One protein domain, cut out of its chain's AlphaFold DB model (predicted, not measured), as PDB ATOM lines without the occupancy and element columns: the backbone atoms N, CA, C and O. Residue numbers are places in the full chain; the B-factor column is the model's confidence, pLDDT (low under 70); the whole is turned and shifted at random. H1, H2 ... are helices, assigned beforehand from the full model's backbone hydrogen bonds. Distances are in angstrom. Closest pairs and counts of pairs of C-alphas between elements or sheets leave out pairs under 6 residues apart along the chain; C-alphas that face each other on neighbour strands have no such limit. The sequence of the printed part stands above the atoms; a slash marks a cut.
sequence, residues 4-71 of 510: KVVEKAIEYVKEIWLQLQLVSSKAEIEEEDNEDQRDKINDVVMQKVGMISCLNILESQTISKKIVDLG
ATOM      1  N   LYS A   4      82.836  -3.507  50.046       76.75
ATOM      2  CA  LYS A   4      83.874  -4.542  49.922       76.75
ATOM      3  C   LYS A   4      83.330  -5.962  49.726       76.75
ATOM      4  O   LYS A   4      84.002  -6.806  49.140       76.75
ATOM      5  N   VAL A   5      82.133  -6.259  50.239       78.00
ATOM      6  CA  VAL A   5      81.490  -7.578  50.081       78.00
ATOM      7  C   VAL A   5      80.935  -7.730  48.667       78.00
ATOM      8  O   VAL A   5      81.082  -8.790  48.061       78.00
ATOM      9  N   VAL A   6      80.347  -6.663  48.121       75.69
ATOM     10  CA  VAL A   6      79.829  -6.646  46.747       75.69
ATOM     11  C   VAL A   6      80.982  -6.705  45.742       75.69
ATOM     12  O   VAL A   6      80.915  -7.473  44.787       75.69
ATOM     13  N   GLU A   7      82.073  -5.979  45.992       82.69
ATOM     14  CA  GLU A   7      83.283  -6.020  45.160       82.69
ATOM     15  C   GLU A   7      83.902  -7.422  45.102       82.69
ATOM     16  O   GLU A   7      84.153  -7.925  44.007       82.69
ATOM     17  N   LYS A   8      84.047  -8.105  46.248       84.62
ATOM     18  CA  LYS A   8      84.541  -9.495  46.284       84.62
ATOM     19  C   LYS A   8      83.640 -10.470  45.527       84.62
ATOM     20  O   LYS A   8      84.146 -11.347  44.833       84.62
ATOM     21  N   ALA A   9      82.319 -10.323  45.636       79.50
ATOM     22  CA  ALA A   9      81.384 -11.165  44.891       79.50
ATOM     23  C   ALA A   9      81.507 -10.939  43.374       79.50
ATOM     24  O   ALA A   9      81.478 -11.891  42.595       79.50
ATOM     25  N   ILE A  10      81.702  -9.689  42.943       81.75
ATOM     26  CA  ILE A  10      81.923  -9.348  41.533       81.75
ATOM     27  C   ILE A  10      83.256  -9.916  41.026       81.75
ATOM     28  O   ILE A  10      83.295 -10.441  39.912       81.75
ATOM     29  N   GLU A  11      84.339  -9.835  41.805       87.88
ATOM     30  CA  GLU A  11      85.630 -10.442  41.443       87.88
ATOM     31  C   GLU A  11      85.526 -11.961  41.288       87.88
ATOM     32  O   GLU A  11      85.986 -12.503  40.284       87.88
ATOM     33  N   TYR A  12      84.828 -12.632  42.204       84.69
ATOM     34  CA  TYR A  12      84.616 -14.077  42.140       84.69
ATOM     35  C   TYR A  12      83.841 -14.503  40.881       84.69
ATOM     36  O   TYR A  12      84.240 -15.428  40.170       84.69
ATOM     37  N   VAL A  13      82.770 -13.779  40.533       82.25
ATOM     38  CA  VAL A  13      81.996 -14.039  39.306       82.25
ATOM     39  C   VAL A  13      82.838 -13.799  38.048       82.25
ATOM     40  O   VAL A  13      82.738 -14.565  37.086       82.25
ATOM     41  N   LYS A  14      83.695 -12.769  38.042       85.94
ATOM     42  CA  LYS A  14      84.627 -12.508  36.932       85.94
ATOM     43  C   LYS A  14      85.636 -13.641  36.759       85.94
ATOM     44  O   LYS A  14      85.901 -14.035  35.626       85.94
ATOM     45  N   GLU A  15      86.174 -14.179  37.850       89.00
ATOM     46  CA  GLU A  15      87.138 -15.279  37.800       89.00
ATOM     47  C   GLU A  15      86.510 -16.565  37.247       89.00
ATOM     48  O   GLU A  15      87.076 -17.190  36.349       89.00
ATOM     49  N   ILE A  16      85.288 -16.903  37.678       83.62
ATOM     50  CA  ILE A  16      84.525 -18.030  37.115       83.62
ATOM     51  C   ILE A  16      84.285 -17.833  35.613       83.62
ATOM     52  O   ILE A  16      84.461 -18.764  34.825       83.62
ATOM     53  N   TRP A  17      83.907 -16.622  35.199       84.81
ATOM     54  CA  TRP A  17      83.651 -16.320  33.792       84.81
ATOM     55  C   TRP A  17      84.913 -16.448  32.926       84.81
ATOM     56  O   TRP A  17      84.859 -17.034  31.845       84.81
ATOM     57  N   LEU A  18      86.065 -15.982  33.421       89.50
ATOM     58  CA  LEU A  18      87.354 -16.148  32.742       89.50
ATOM     59  C   LEU A  18      87.756 -17.624  32.625       89.50
ATOM     60  O   LEU A  18      88.246 -18.039  31.574       89.50
ATOM     61  N   GLN A  19      87.508 -18.437  33.656       85.62
ATOM     62  CA  GLN A  19      87.760 -19.877  33.568       85.62
ATOM     63  C   GLN A  19      86.864 -20.560  32.530       85.62
ATOM     64  O   GLN A  19      87.343 -21.415  31.786       85.62
ATOM     65  N   LEU A  20      85.593 -20.163  32.424       81.19
ATOM     66  CA  LEU A  20      84.683 -20.686  31.401       81.19
ATOM     67  C   LEU A  20      85.120 -20.291  29.985       81.19
ATOM     68  O   LEU A  20      85.111 -21.139  29.093       81.19
ATOM     69  N   GLN A  21      85.570 -19.049  29.778       83.31
ATOM     70  CA  GLN A  21      86.128 -18.631  28.487       83.31
ATOM     71  C   GLN A  21      87.379 -19.426  28.104       83.31
ATOM     72  O   GLN A  21      87.523 -19.797  26.942       83.31
ATOM     73  N   LEU A  22      88.263 -19.715  29.064       85.75
ATOM     74  CA  LEU A  22      89.477 -20.498  28.823       85.75
ATOM     75  C   LEU A  22      89.163 -21.951  28.425       85.75
ATOM     76  O   LEU A  22      89.863 -22.540  27.607       85.75
ATOM     77  N   VAL A  23      88.115 -22.539  29.010       80.31
ATOM     78  CA  VAL A  23      87.645 -23.884  28.642       80.31
ATOM     79  C   VAL A  23      87.011 -23.868  27.251       80.31
ATOM     80  O   VAL A  23      87.302 -24.749  26.448       80.31
ATOM     81  N   SER A  24      86.213 -22.842  26.940       79.50
ATOM     82  CA  SER A  24      85.597 -22.675  25.618       79.50
ATOM     83  C   SER A  24      86.641 -22.512  24.512       79.50
ATOM     84  O   SER A  24      86.534 -23.162  23.480       79.50
ATOM     85  N   SER A  25      87.680 -21.698  24.730       77.06
ATOM     86  CA  SER A  25      88.723 -21.468  23.721       77.06
ATOM     87  C   SER A  25      89.645 -22.670  23.524       77.06
ATOM     88  O   SER A  25      90.137 -22.884  22.422       77.06
ATOM     89  N   LYS A  26      89.859 -23.493  24.559       76.12
ATOM     90  CA  LYS A  26      90.565 -24.774  24.409       76.12
ATOM     91  C   LYS A  26      89.764 -25.799  23.612       76.12
ATOM     92  O   LYS A  26      90.362 -26.540  22.843       76.12
ATOM     93  N   ALA A  27      88.442 -25.829  23.780       68.25
ATOM     94  CA  ALA A  27      87.578 -26.759  23.056       68.25
ATOM     95  C   ALA A  27      87.543 -26.485  21.540       68.25
ATOM     96  O   ALA A  27      87.392 -27.423  20.767       68.25
ATOM     97  N   GLU A  28      87.737 -25.234  21.111       69.81
ATOM     98  CA  GLU A  28      87.795 -24.855  19.686       69.81
ATOM     99  C   GLU A  28      89.124 -25.229  18.998       69.81
ATOM    100  O   GLU A  28      89.193 -25.255  17.773       69.81
ATOM    101  N   ILE A  29      90.189 -25.520  19.755       65.62
ATOM    102  CA  ILE A  29      91.532 -25.785  19.200       65.62
ATOM    103  C   ILE A  29      91.780 -27.290  18.963       65.62
ATOM    104  O   ILE A  29      92.670 -27.644  18.195       65.62
ATOM    105  N   GLU A  30      90.982 -28.182  19.558       58.28
ATOM    106  CA  GLU A  30      91.136 -29.648  19.450       58.28
ATOM    107  C   GLU A  30      90.034 -30.316  18.595       58.28
ATOM    108  O   GLU A  30      89.700 -31.479  18.802       58.28
ATOM    109  N   GLU A  31      89.446 -29.598  17.629       56.88
ATOM    110  CA  GLU A  31      88.305 -30.088  16.829       56.88
ATOM    111  C   GLU A  31      88.679 -31.042  15.668       56.88
ATOM    112  O   GLU A  31      87.805 -31.453  14.906       56.88
ATOM    113  N   GLU A  32      89.941 -31.466  15.545       61.19
ATOM    114  CA  GLU A  32      90.346 -32.505  14.584       61.19
ATOM    115  C   GLU A  32      90.492 -33.881  15.280       61.19
ATOM    116  O   GLU A  32      91.496 -34.196  15.915       61.19
ATOM    117  N   ASP A  33      89.441 -34.699  15.112       62.72
ATOM    118  CA  ASP A  33      89.410 -36.176  15.126       62.72
ATOM    119  C   ASP A  33      89.242 -36.982  16.438       62.72
ATOM    120  O   ASP A  33      89.382 -38.206  16.390       62.72
ATOM    121  N   ASN A  34      88.859 -36.408  17.590       74.31
ATOM    122  CA  ASN A  34      88.686 -37.222  18.817       74.31
ATOM    123  C   ASN A  34      87.346 -37.042  19.558       74.31
ATOM    124  O   ASN A  34      87.239 -36.335  20.563       74.31
ATOM    125  N   GLU A  35      86.316 -37.743  19.079       79.56
ATOM    126  CA  GLU A  35      84.958 -37.776  19.655       79.56
ATOM    127  C   GLU A  35      84.964 -38.185  21.149       79.56
ATOM    128  O   GLU A  35      84.285 -37.562  21.967       79.56
ATOM    129  N   ASP A  36      85.861 -39.099  21.548       80.12
ATOM    130  CA  ASP A  36      86.045 -39.544  22.941       80.12
ATOM    131  C   ASP A  36      86.568 -38.445  23.890       80.12
ATOM    132  O   ASP A  36      86.358 -38.509  25.108       80.12
ATOM    133  N   GLN A  37      87.293 -37.442  23.379       75.81
ATOM    134  CA  GLN A  37      87.734 -36.303  24.196       75.81
ATOM    135  C   GLN A  37      86.611 -35.289  24.397       75.81
ATOM    136  O   GLN A  37      86.511 -34.702  25.477       75.81
ATOM    137  N   ARG A  38      85.733 -35.125  23.403       76.12
ATOM    138  CA  ARG A  38      84.596 -34.206  23.477       76.12
ATOM    139  C   ARG A  38      83.620 -34.606  24.577       76.12
ATOM    140  O   ARG A  38      83.201 -33.750  25.356       76.12
ATOM    141  N   ASP A  39      83.329 -35.898  24.700       79.69
ATOM    142  CA  ASP A  39      82.436 -36.404  25.743       79.69
ATOM    143  C   ASP A  39      83.024 -36.225  27.147       79.69
ATOM    144  O   ASP A  39      82.325 -35.782  28.056       79.69
ATOM    145  N   LYS A  40      84.335 -36.432  27.320       80.00
ATOM    146  CA  LYS A  40      85.021 -36.171  28.600       80.00
ATOM    147  C   LYS A  40      85.026 -34.687  28.968       80.00
ATOM    148  O   LYS A  40      84.866 -34.348  30.139       80.00
ATOM    149  N   ILE A  41      85.203 -33.795  27.992       79.19
ATOM    150  CA  ILE A  41      85.141 -32.345  28.217       79.19
ATOM    151  C   ILE A  41      83.718 -31.931  28.606       79.19
ATOM    152  O   ILE A  41      83.547 -31.196  29.579       79.19
ATOM    153  N   ASN A  42      82.702 -32.437  27.904       76.50
ATOM    154  CA  ASN A  42      81.301 -32.164  28.219       76.50
ATOM    155  C   ASN A  42      80.922 -32.652  29.621       76.50
ATOM    156  O   ASN A  42      80.246 -31.926  30.348       76.50
ATOM    157  N   ASP A  43      81.397 -33.826  30.035       78.94
ATOM    158  CA  ASP A  43      81.116 -34.373  31.365       78.94
ATOM    159  C   ASP A  43      81.754 -33.520  32.477       78.94
ATOM    160  O   ASP A  43      81.098 -33.152  33.453       78.94
ATOM    161  N   VAL A  44      82.998 -33.060  32.280       77.06
ATOM    162  CA  VAL A  44      83.670 -32.124  33.203       77.06
ATOM    163  C   VAL A  44      82.963 -30.766  33.253       77.06
ATOM    164  O   VAL A  44      82.825 -30.179  34.332       77.06
ATOM    165  N   VAL A  45      82.497 -30.250  32.112       77.62
ATOM    166  CA  VAL A  45      81.722 -29.000  32.051       77.62
ATOM    167  C   VAL A  45      80.405 -29.161  32.806       77.62
ATOM    168  O   VAL A  45      80.090 -28.322  33.646       77.62
ATOM    169  N   MET A  46      79.671 -30.252  32.587       75.12
ATOM    170  CA  MET A  46      78.398 -30.512  33.264       75.12
ATOM    171  C   MET A  46      78.577 -30.731  34.768       75.12
ATOM    172  O   MET A  46      77.798 -30.197  35.558       75.12
ATOM    173  N   GLN A  47      79.642 -31.415  35.191       77.25
ATOM    174  CA  GLN A  47      79.981 -31.580  36.604       77.25
ATOM    175  C   GLN A  47      80.295 -30.231  37.271       77.25
ATOM    176  O   GLN A  47      79.794 -29.942  38.361       77.25
ATOM    177  N   LYS A  48      81.073 -29.364  36.607       74.00
ATOM    178  CA  LYS A  48      81.396 -28.025  37.124       74.00
ATOM    179  C   LYS A  48      80.190 -27.088  37.128       74.00
ATOM    180  O   LYS A  48      80.000 -26.367  38.104       74.00
ATOM    181  N   VAL A  49      79.350 -27.119  36.095       74.44
ATOM    182  CA  VAL A  49      78.085 -26.366  36.048       74.44
ATOM    183  C   VAL A  49      77.138 -26.839  37.155       74.44
ATOM    184  O   VAL A  49      76.544 -26.010  37.843       74.44
ATOM    185  N   GLY A  50      77.061 -28.150  37.396       71.88
ATOM    186  CA  GLY A  50      76.324 -28.733  38.518       71.88
ATOM    187  C   GLY A  50      76.842 -28.249  39.875       71.88
ATOM    188  O   GLY A  50      76.056 -27.792  40.702       71.88
ATOM    189  N   MET A  51      78.162 -28.247  40.086       67.88
ATOM    190  CA  MET A  51      78.773 -27.706  41.308       67.88
ATOM    191  C   MET A  51      78.504 -26.208  41.497       67.88
ATOM    192  O   MET A  51      78.180 -25.797  42.608       67.88
ATOM    193  N   ILE A  52      78.585 -25.399  40.435       66.81
ATOM    194  CA  ILE A  52      78.263 -23.961  40.479       66.81
ATOM    195  C   ILE A  52      76.781 -23.753  40.814       66.81
ATOM    196  O   ILE A  52      76.444 -22.870  41.598       66.81
ATOM    197  N   SER A  53      75.885 -24.584  40.275       63.62
ATOM    198  CA  SER A  53      74.463 -24.550  40.625       63.62
ATOM    199  C   SER A  53      74.241 -24.859  42.111       63.62
ATOM    200  O   SER A  53      73.495 -24.146  42.778       63.62
ATOM    201  N   CYS A  54      74.917 -25.873  42.654       52.50
ATOM    202  CA  CYS A  54      74.819 -26.232  44.071       52.50
ATOM    203  C   CYS A  54      75.423 -25.160  44.996       52.50
ATOM    204  O   CYS A  54      74.815 -24.827  46.014       52.50
ATOM    205  N   LEU A  55      76.568 -24.573  44.629       59.53
ATOM    206  CA  LEU A  55      77.189 -23.458  45.354       59.53
ATOM    207  C   LEU A  55      76.291 -22.218  45.349       59.53
ATOM    208  O   LEU A  55      76.065 -21.643  46.406       59.53
ATOM    209  N   ASN A  56      75.680 -21.871  44.213       57.09
ATOM    210  CA  ASN A  56      74.735 -20.756  44.132       57.09
ATOM    211  C   ASN A  56      73.495 -20.965  45.013       57.09
ATOM    212  O   ASN A  56      72.976 -20.003  45.573       57.09
ATOM    213  N   ILE A  57      73.013 -22.204  45.162       57.75
ATOM    214  CA  ILE A  57      71.874 -22.513  46.039       57.75
ATOM    215  C   ILE A  57      72.275 -22.375  47.518       57.75
ATOM    216  O   ILE A  57      71.560 -21.728  48.284       57.75
ATOM    217  N   LEU A  58      73.427 -22.924  47.914       52.22
ATOM    218  CA  LEU A  58      73.927 -22.871  49.294       52.22
ATOM    219  C   LEU A  58      74.361 -21.453  49.711       52.22
ATOM    220  O   LEU A  58      74.040 -20.996  50.813       52.22
ATOM    221  N   GLU A  59      75.025 -20.712  48.824       61.72
ATOM    222  CA  GLU A  59      75.380 -19.311  49.052       61.72
ATOM    223  C   GLU A  59      74.146 -18.414  49.034       61.72
ATOM    224  O   GLU A  59      74.033 -17.553  49.900       61.72
ATOM    225  N   SER A  60      73.164 -18.645  48.154       56.00
ATOM    226  CA  SER A  60      71.906 -17.888  48.183       56.00
ATOM    227  C   SER A  60      71.167 -18.063  49.510       56.00
ATOM    228  O   SER A  60      70.585 -17.097  49.997       56.00
ATOM    229  N   GLN A  61      71.189 -19.253  50.115       55.47
ATOM    230  CA  GLN A  61      70.580 -19.482  51.430       55.47
ATOM    231  C   GLN A  61      71.370 -18.794  52.554       55.47
ATOM    232  O   GLN A  61      70.783 -18.139  53.416       55.47
ATOM    233  N   THR A  62      72.702 -18.866  52.513       56.62
ATOM    234  CA  THR A  62      73.583 -18.275  53.535       56.62
ATOM    235  C   THR A  62      73.599 -16.744  53.472       56.62
ATOM    236  O   THR A  62      73.572 -16.069  54.501       56.62
ATOM    237  N   ILE A  63      73.594 -16.183  52.261       59.78
ATOM    238  CA  ILE A  63      73.485 -14.746  52.002       59.78
ATOM    239  C   ILE A  63      72.091 -14.261  52.400       59.78
ATOM    240  O   ILE A  63      71.990 -13.249  53.082       59.78
ATOM    241  N   SER A  64      71.022 -14.997  52.076       50.31
ATOM    242  CA  SER A  64      69.672 -14.615  52.503       50.31
ATOM    243  C   SER A  64      69.546 -14.574  54.029       50.31
ATOM    244  O   SER A  64      68.940 -13.641  54.544       50.31
ATOM    245  N   LYS A  65      70.161 -15.520  54.756       55.28
ATOM    246  CA  LYS A  65      70.184 -15.520  56.228       55.28
ATOM    247  C   LYS A  65      70.958 -14.317  56.789       55.28
ATOM    248  O   LYS A  65      70.416 -13.561  57.581       55.28
ATOM    249  N   LYS A  66      72.168 -14.052  56.279       58.56
ATOM    250  CA  LYS A  66      72.984 -12.900  56.710       58.56
ATOM    251  C   LYS A  66      72.377 -11.538  56.358       58.56
ATOM    252  O   LYS A  66      72.627 -10.575  57.068       58.56
ATOM    253  N   ILE A  67      71.624 -11.420  55.262       52.22
ATOM    254  CA  ILE A  67      70.952 -10.160  54.904       52.22
ATOM    255  C   ILE A  67      69.749  -9.906  55.829       52.22
ATOM    256  O   ILE A  67      69.549  -8.762  56.234       52.22
ATOM    257  N   VAL A  68      69.014 -10.958  56.216       52.22
ATOM    258  CA  VAL A  68      67.956 -10.882  57.241       52.22
ATOM    259  C   VAL A  68      68.539 -10.443  58.589       52.22
ATOM    260  O   VAL A  68      68.019  -9.506  59.189       52.22
ATOM    261  N   ASP A  69      69.669 -11.019  59.006       51.03
ATOM    262  CA  ASP A  69      70.354 -10.642  60.255       51.03
ATOM    263  C   ASP A  69      70.892  -9.193  60.237       51.03
ATOM    264  O   ASP A  69      71.054  -8.568  61.281       51.03
ATOM    265  N   LEU A  70      71.152  -8.625  59.052       61.12
ATOM    266  CA  LEU A  70      71.614  -7.241  58.873       61.12
ATOM    267  C   LEU A  70      70.475  -6.207  58.825       61.12
ATOM    268  O   LEU A  70      70.737  -5.036  58.544       61.12
ATOM    269  N   GLY A  71      69.221  -6.614  59.048       40.69
ATOM    270  CA  GLY A  71      68.064  -5.711  59.043       40.69
ATOM    271  C   GLY A  71      67.753  -5.096  57.674       40.69
ATOM    272  O   GLY A  71      66.946  -4.173  57.569       40.69
TER     273      GLY A  71
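AT A GLANCE: This is residues 4 to 71 of the 510 residues of an uncharacterized protein of Selaginella moellendorffii (UniProt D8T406). Two long helices, H1 and then H2, run side by side in opposite ways as a long, narrow U, joined at one end by residues 28 to 34. The U is open, with H1 and H2 13.2 A apart from centre to centre, and residues 4 to 15 of H1 and 53 to 69 of H2 stand free. The printed part has 68 residues, is all helix with no named strand, and is only just extended, close to loose, with a radius of gyration of the C-alphas of 16.7 A. It is a rod spanning 57 by 21 by 7 A.

IN THESE COORDINATES: Find C-alpha 4 at (83.874, -4.542, 49.922); from there H1, residues 4 to 27, runs 35.1 A. H2, residues 35 to 69, runs 51.0 A to C-alpha 69 at (70.354, -10.642, 60.255).

HOW THE PARTS SIT: Look at Ala 27 and Ile 41, whose C-alphas, 8.0 A apart, are the closest of H1 and H2. The helices are close but not clearly touching, at a shallow tilt of 9 degrees, opposite ways. Every O i to N i+4 pair is within hydrogen-bond range in H1, and 30 of 31 in H2.

THE WHOLE: The farthest C-alphas, Asp 33 and Gly 71, are 57.6 A apart. The printed part has no cut, and the link is short. Confidence is under 70 at residues 27 to 33 and 51 to 71.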